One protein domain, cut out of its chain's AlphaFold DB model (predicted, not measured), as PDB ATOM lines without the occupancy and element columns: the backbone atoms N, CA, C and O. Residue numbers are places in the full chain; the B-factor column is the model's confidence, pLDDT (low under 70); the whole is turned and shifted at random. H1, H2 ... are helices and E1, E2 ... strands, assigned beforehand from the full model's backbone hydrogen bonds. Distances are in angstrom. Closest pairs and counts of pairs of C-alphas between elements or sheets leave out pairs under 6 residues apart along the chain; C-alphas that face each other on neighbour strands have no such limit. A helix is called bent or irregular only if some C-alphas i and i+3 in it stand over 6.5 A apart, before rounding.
ATOM      1  N   GLU A   7     111.403  69.130 101.246       62.62
ATOM      2  CA  GLU A   7     112.180  68.352 102.207       62.62
ATOM      3  C   GLU A   7     112.922  67.192 101.516       62.62
ATOM      4  O   GLU A   7     112.386  66.495 100.644       62.62
ATOM      5  N   SER A   8     114.205  67.035 101.853       70.69
ATOM      6  CA  SER A   8     115.083  65.998 101.308       70.69
ATOM      7  C   SER A   8     114.965  64.726 102.139       70.69
ATOM      8  O   SER A   8     115.221  64.770 103.336       70.69
ATOM      9  N   ILE A   9     114.645  63.600 101.498       77.38
ATOM     10  CA  ILE A   9     114.565  62.298 102.168       77.38
ATOM     11  C   ILE A   9     115.864  61.521 101.931       77.38
ATOM     12  O   ILE A   9     116.303  61.333 100.781       77.38
ATOM     13  N   ASP A  10     116.459  61.052 103.026       79.94
ATOM     14  CA  ASP A  10     117.533  60.070 103.006       79.94
ATOM     15  C   ASP A  10     116.928  58.676 102.853       79.94
ATOM     16  O   ASP A  10     116.172  58.211 103.703       79.94
ATOM     17  N   CYS A  11     117.255  57.997 101.755       81.81
ATOM     18  CA  CYS A  11     116.736  56.662 101.484       81.81
ATOM     19  C   CYS A  11     117.867  55.681 101.198       81.81
ATOM     20  O   CYS A  11     118.818  56.021 100.492       81.81
ATOM     21  N   VAL A  12     117.698  54.441 101.649       86.38
ATOM     22  CA  VAL A  12     118.415  53.289 101.087       86.38
ATOM     23  C   VAL A  12     117.569  52.722  99.956       86.38
ATOM     24  O   VAL A  12     116.362  52.542 100.118       86.38
ATOM     25  N   ALA A  13     118.194  52.464  98.810       89.00
ATOM     26  CA  ALA A  13     117.537  51.899  97.641       89.00
ATOM     27  C   ALA A  13     118.066  50.491  97.360       89.00
ATOM     28  O   ALA A  13     119.276  50.281  97.370       89.00
ATOM     29  N   SER A  14     117.165  49.555  97.072       90.88
ATOM     30  CA  SER A  14     117.493  48.237  96.521       90.88
ATOM     31  C   SER A  14     116.664  48.006  95.265       90.88
ATOM     32  O   SER A  14     115.473  48.325  95.254       90.88
ATOM     33  N   ALA A  15     117.293  47.495  94.208       92.38
ATOM     34  CA  ALA A  15     116.653  47.240  92.926       92.38
ATOM     35  C   ALA A  15     116.904  45.799  92.492       92.38
ATOM     36  O   ALA A  15     118.038  45.330  92.586       92.38
ATOM     37  N   ASP A  16     115.872  45.138  91.975       93.06
ATOM     38  CA  ASP A  16     115.997  43.810  91.378       93.06
ATOM     39  C   ASP A  16     115.259  43.733  90.037       93.06
ATOM     40  O   ASP A  16     114.258  44.426  89.820       93.06
ATOM     41  N   ALA A  17     115.774  42.920  89.118       92.75
ATOM     42  CA  ALA A  17     115.182  42.725  87.803       92.75
ATOM     43  C   ALA A  17     114.113  41.630  87.881       92.75
ATOM     44  O   ALA A  17     114.388  40.490  88.242       92.75
ATOM     45  N   VAL A  18     112.882  41.971  87.514       92.00
ATOM     46  CA  VAL A  18     111.734  41.062  87.564       92.00
ATOM     47  C   VAL A  18     111.012  41.057  86.226       92.00
ATOM     48  O   VAL A  18     110.950  42.069  85.534       92.00
ATOM     49  N   SER A  19     110.423  39.923  85.861       92.31
ATOM     50  CA  SER A  19     109.593  39.827  84.659       92.31
ATOM     51  C   SER A  19     108.121  39.914  85.041       92.31
ATOM     52  O   SER A  19     107.600  39.024  85.711       92.31
ATOM     53  N   ILE A  20     107.432  40.964  84.592       89.00
ATOM     54  CA  ILE A  20     105.985  41.132  84.781       89.00
ATOM     55  C   ILE A  20     105.325  40.924  83.420       89.00
ATOM     56  O   ILE A  20     105.643  41.627  82.466       89.00
ATOM     57  N   HIS A  21     104.447  39.923  83.300       89.06
ATOM     58  CA  HIS A  21     103.811  39.546  82.025       89.06
ATOM     59  C   HIS A  21     104.807  39.345  80.864       89.06
ATOM     60  O   HIS A  21     104.539  39.726  79.728       89.06
ATOM     61  N   ASN A  22     105.962  38.731  81.152       85.69
ATOM     62  CA  ASN A  22     107.042  38.480  80.190       85.69
ATOM     63  C   ASN A  22     107.752  39.744  79.653       85.69
ATOM     64  O   ASN A  22     108.519  39.655  78.696       85.69
ATOM     65  N   ALA A  23     107.531  40.906  80.277       92.56
ATOM     66  CA  ALA A  23     108.279  42.131  80.021       92.56
ATOM     67  C   ALA A  23     109.320  42.369  81.133       92.56
ATOM     68  O   ALA A  23     108.973  42.269  82.317       92.56
ATOM     69  N   PRO A  24     110.580  42.702  80.791       91.25
ATOM     70  CA  PRO A  24     111.603  43.014  81.781       91.25
ATOM     71  C   PRO A  24     111.258  44.322  82.500       91.25
ATOM     72  O   PRO A  24     111.031  45.357  81.875       91.25
ATOM     73  N   CYS A  25     111.216  44.263  83.823       93.00
ATOM     74  CA  CYS A  25     110.894  45.363  84.722       93.00
ATOM     75  C   CYS A  25     111.935  45.425  85.849       93.00
ATOM     76  O   CYS A  25     112.624  44.447  86.130       93.00
ATOM     77  N   TYR A  26     112.023  46.566  86.530       91.56
ATOM     78  CA  TYR A  26     112.817  46.700  87.750       91.56
ATOM     79  C   TYR A  26     111.894  46.951  88.935       91.56
ATOM     80  O   TYR A  26     111.108  47.900  88.928       91.56
ATOM     81  N   LEU A  27     112.003  46.109  89.957       90.00
ATOM     82  CA  LEU A  27     111.385  46.339  91.251       90.00
ATOM     83  C   LEU A  27     112.348  47.174  92.092       90.00
ATOM     84  O   LEU A  27     113.455  46.731  92.381       90.00
ATOM     85  N   LEU A  28     111.927  48.375  92.485       90.12
ATOM     86  CA  LEU A  28     112.713  49.269  93.332       90.12
ATOM     87  C   LEU A  28     112.048  49.405  94.702       90.12
ATOM     88  O   LEU A  28     110.891  49.816  94.795       90.12
ATOM     89  N   VAL A  29     112.800  49.127  95.762       88.19
ATOM     90  CA  VAL A  29     112.402  49.384  97.149       88.19
ATOM     91  C   VAL A  29     113.225  50.548  97.683       88.19
ATOM     92  O   VAL A  29     114.450  50.565  97.561       88.19
ATOM     93  N   LEU A  30     112.542  51.525  98.275       86.44
ATOM     94  CA  LEU A  30     113.139  52.685  98.927       86.44
ATOM     95  C   LEU A  30     112.737  52.663 100.399       86.44
ATOM     96  O   LEU A  30     111.549  52.722 100.708       86.44
ATOM     97  N   MET A  31     113.716  52.585 101.293       83.88
ATOM     98  CA  MET A  31     113.493  52.677 102.732       83.88
ATOM     99  C   MET A  31     113.918  54.059 103.214       83.88
ATOM    100  O   MET A  31     115.078  54.432 103.033       83.88
ATOM    101  N   ASP A  32     112.985  54.806 103.802       84.44
ATOM    102  CA  ASP A  32     113.268  56.086 104.451       84.44
ATOM    103  C   ASP A  32     114.099  55.841 105.716       84.44
ATOM    104  O   ASP A  32     113.708  55.073 106.595       84.44
ATOM    105  N   ILE A  33     115.276  56.455 105.778       81.62
ATOM    106  CA  ILE A  33     116.203  56.377 106.910       81.62
ATOM    107  C   ILE A  33     116.493  57.761 107.496       81.62
ATOM    108  O   ILE A  33     117.466  57.923 108.235       81.62
ATOM    109  N   THR A  34     115.668  58.759 107.170       80.94
ATOM    110  CA  THR A  34     115.877  60.158 107.560       80.94
ATOM    111  C   THR A  34     115.949  60.308 109.082       80.94
ATOM    112  O   THR A  34     116.877  60.934 109.591       80.94
ATOM    113  N   GLU A  35     115.044  59.668 109.831       73.25
ATOM    114  CA  GLU A  35     115.062  59.709 111.304       73.25
ATOM    115  C   GLU A  35     116.281  58.997 111.904       73.25
ATOM    116  O   GLU A  35     116.917  59.514 112.822       73.25
ATOM    117  N   ARG A  36     116.664  57.839 111.349       68.62
ATOM    118  CA  ARG A  36     117.823  57.073 111.830       68.62
ATOM    119  C   ARG A  36     119.128  57.852 111.653       68.62
ATOM    120  O   ARG A  36     119.938  57.883 112.573       68.62
ATOM    121  N   LYS A  37     119.321  58.497 110.498       68.00
ATOM    122  CA  LYS A  37     120.492  59.352 110.249       68.00
ATOM    123  C   LYS A  37     120.510  60.601 111.127       68.00
ATOM    124  O   LYS A  37     121.581  61.001 111.572       68.00
ATOM    125  N   ARG A  38     119.348  61.211 111.386       74.94
ATOM    126  CA  ARG A  38     119.240  62.381 112.272       74.94
ATOM    127  C   ARG A  38     119.728  62.053 113.685       74.94
ATOM    128  O   ARG A  38     120.555  62.784 114.213       74.94
ATOM    129  N   SER A  39     119.299  60.917 114.241       72.88
ATOM    130  CA  SER A  39     119.717  60.472 115.578       72.88
ATOM    131  C   SER A  39     121.224  60.187 115.685       72.88
ATOM    132  O   SER A  39     121.831  60.494 116.707       72.88
ATOM    133  N   GLU A  40     121.848  59.632 114.642       74.88
ATOM    134  CA  GLU A  40     123.298  59.388 114.618       74.88
ATOM    135  C   GLU A  40     124.096  60.700 114.639       74.88
ATOM    136  O   GLU A  40     125.045  60.838 115.410       74.88
ATOM    137  N   LEU A  41     123.676  61.687 113.842       76.62
ATOM    138  CA  LEU A  41     124.311  63.005 113.807       76.62
ATOM    139  C   LEU A  41     124.133  63.772 115.123       76.62
ATOM    140  O   LEU A  41     125.073  64.421 115.576       76.62
ATOM    141  N   GLU A  42     122.966  63.670 115.761       81.12
ATOM    142  CA  GLU A  42     122.720  64.269 117.079       81.12
ATOM    143  C   GLU A  42     123.623  63.664 118.163       81.12
ATOM    144  O   GLU A  42     124.163  64.396 118.989       81.12
ATOM    145  N   LEU A  43     123.852  62.345 118.139       79.94
ATOM    146  CA  LEU A  43     124.764  61.681 119.076       79.94
ATOM    147  C   LEU A  43     126.216  62.124 118.884       79.94
ATOM    148  O   LEU A  43     126.900  62.401 119.865       79.94
ATOM    149  N   VAL A  44     126.682  62.204 117.634       85.25
ATOM    150  CA  VAL A  44     128.035  62.693 117.327       85.25
ATOM    151  C   VAL A  44     128.189  64.139 117.790       85.25
ATOM    152  O   VAL A  44     129.143  64.442 118.500       85.25
ATOM    153  N   SER A  45     127.214  65.000 117.486       82.88
ATOM    154  CA  SER A  45     127.215  66.400 117.924       82.88
ATOM    155  C   SER A  45     127.256  66.528 119.448       82.88
ATOM    156  O   SER A  45     128.023  67.331 119.969       82.88
ATOM    157  N   ALA A  46     126.471  65.730 120.178       82.81
ATOM    158  CA  ALA A  46     126.460  65.758 121.640       82.81
ATOM    159  C   ALA A  46     127.793  65.279 122.242       82.81
ATOM    160  O   ALA A  46     128.261  65.824 123.241       82.81
ATOM    161  N   ILE A  47     128.431  64.270 121.635       81.31
ATOM    162  CA  ILE A  47     129.764  63.808 122.047       81.31
ATOM    163  C   ILE A  47     130.805  64.902 121.794       81.31
ATOM    164  O   ILE A  47     131.610  65.186 122.677       81.31
ATOM    165  N   GLU A  48     130.783  65.531 120.618       80.44
ATOM    166  CA  GLU A  48     131.696  66.622 120.267       80.44
ATOM    167  C   GLU A  48     131.537  67.832 121.199       80.44
ATOM    168  O   GLU A  48     132.542  68.394 121.631       80.44
ATOM    169  N   GLU A  49     130.306  68.187 121.576       81.06
ATOM    170  CA  GLU A  49     130.003  69.272 122.519       81.06
ATOM    171  C   GLU A  49     130.582  68.990 123.918       81.06
ATOM    172  O   GLU A  49     131.319  69.808 124.470       81.06
ATOM    173  N   VAL A  50     130.375  67.781 124.455       78.00
ATOM    174  CA  VAL A  50     130.976  67.362 125.738       78.00
ATOM    175  C   VAL A  50     132.508  67.309 125.657       78.00
ATOM    176  O   VAL A  50     133.207  67.653 126.613       78.00
ATOM    177  N   MET A  51     133.061  66.877 124.521       74.50
ATOM    178  CA  MET A  51     134.509  66.834 124.311       74.50
ATOM    179  C   MET A  51     135.132  68.230 124.202       74.50
ATOM    180  O   MET A  51     136.260  68.413 124.663       74.50
ATOM    181  N   GLN A  52     134.427  69.216 123.642       68.19
ATOM    182  CA  GLN A  52     134.869  70.613 123.630       68.19
ATOM    183  C   GLN A  52     134.970  71.179 125.050       68.19
ATOM    184  O   GLN A  52     135.989  71.792 125.379       68.19
ATOM    185  N   ASP A  53     134.006  70.877 125.921       61.06
ATOM    186  CA  ASP A  53     134.069  71.245 127.342       61.06
ATOM    187  C   ASP A  53     135.221  70.535 128.083       61.06
ATOM    188  O   ASP A  53     135.881  71.121 128.946       61.06
ATOM    189  N   ALA A  54     135.535  69.287 127.717       58.06
ATOM    190  CA  ALA A  54     136.644  68.527 128.303       58.06
ATOM    191  C   ALA A  54     138.034  68.925 127.760       58.06
ATOM    192  O   ALA A  54     139.051  68.688 128.419       58.06
TER     193      ALA A  54
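Overview. This is residues 7 to 54 of the 154 residues of the protein "HTH luxR-type domain-containing protein" of Serratia nematodiphila DZ0503SBS1 (UniProt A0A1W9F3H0). A long two-stranded hairpin, E2 and E3, and one helix, H1, lie roughly end to end and make a rod, with the hairpin's turn at one end and the free end of H1 at the other. The short strand E1 comes in from the side where hairpin and helix meet, while residues 39 to 54 of H1 stick out with nothing packed on them. The printed part has 48 residues with three named strands and one named helix, in the order E1, E2, E3, H1; the sheet is E2 - E3, antiparallel, and the class is mixed, helices and strands. The whole is extended, with a radius of gyration of the C-alphas of 19.1 A and spans of 64 by 19 by 10 A.

Arrangement. E1, residues 7 to 9, pairs with no named strand. It runs on into E2, residues 11 to 20, across a break of 1 residue, at 64 degrees, and the two meet only through their link. E2 bends by 60 degrees at residue 17. E3, residues 23 to 32, is its antiparallel neighbour, with 160 degrees between their directions, and the two form a hairpin. The C-alphas of Cys 11 and Asp 32 face each other at 4.6 A, and those of Ile 20 and Ala 23 at 5.4 A. N 12 and O 31 are within hydrogen-bond range at 3.0 A, as are N 25 and O 18 at 2.8 A. E1 and E3 have 1 pair of C-alphas within 8 A, those of Ile 9 and Asp 32, 6.7 A apart. H1, residues 34 to 54, has its closest C-alphas to E1 at Thr 34 and Ile 9, 5.9 A, and to E2 at Thr 34 and Cys 11, 7.1 A. In H1 every O i to N i+4 pair is within hydrogen-bond range.

Along the chain. E1 begins at C-alpha 7, (112.180, 68.352, 102.207). E2 measures 25.2 A from first to last C-alpha and ends at C-alpha 20, (105.985, 41.132, 84.781). E3 measures 28.6 A. H1 is not bent; it measures 30.5 A and ends at C-alpha 54, (136.644, 68.527, 128.303).

Size, cuts and confidence. The two C-alphas farthest apart are those of Asn 22 and Ala 54, 64.0 A. Without residues 39 to 54, which stand free, the body spans 42 by 16 by 8 A. The printed part has no cut, and its three links, E1 to E2, E2 to E3 and E3 to H1, are tight. The mean pLDDT of the printed part is 81.7; residue 7, residues 36 to 37 and residues 52 to 54 are under 70.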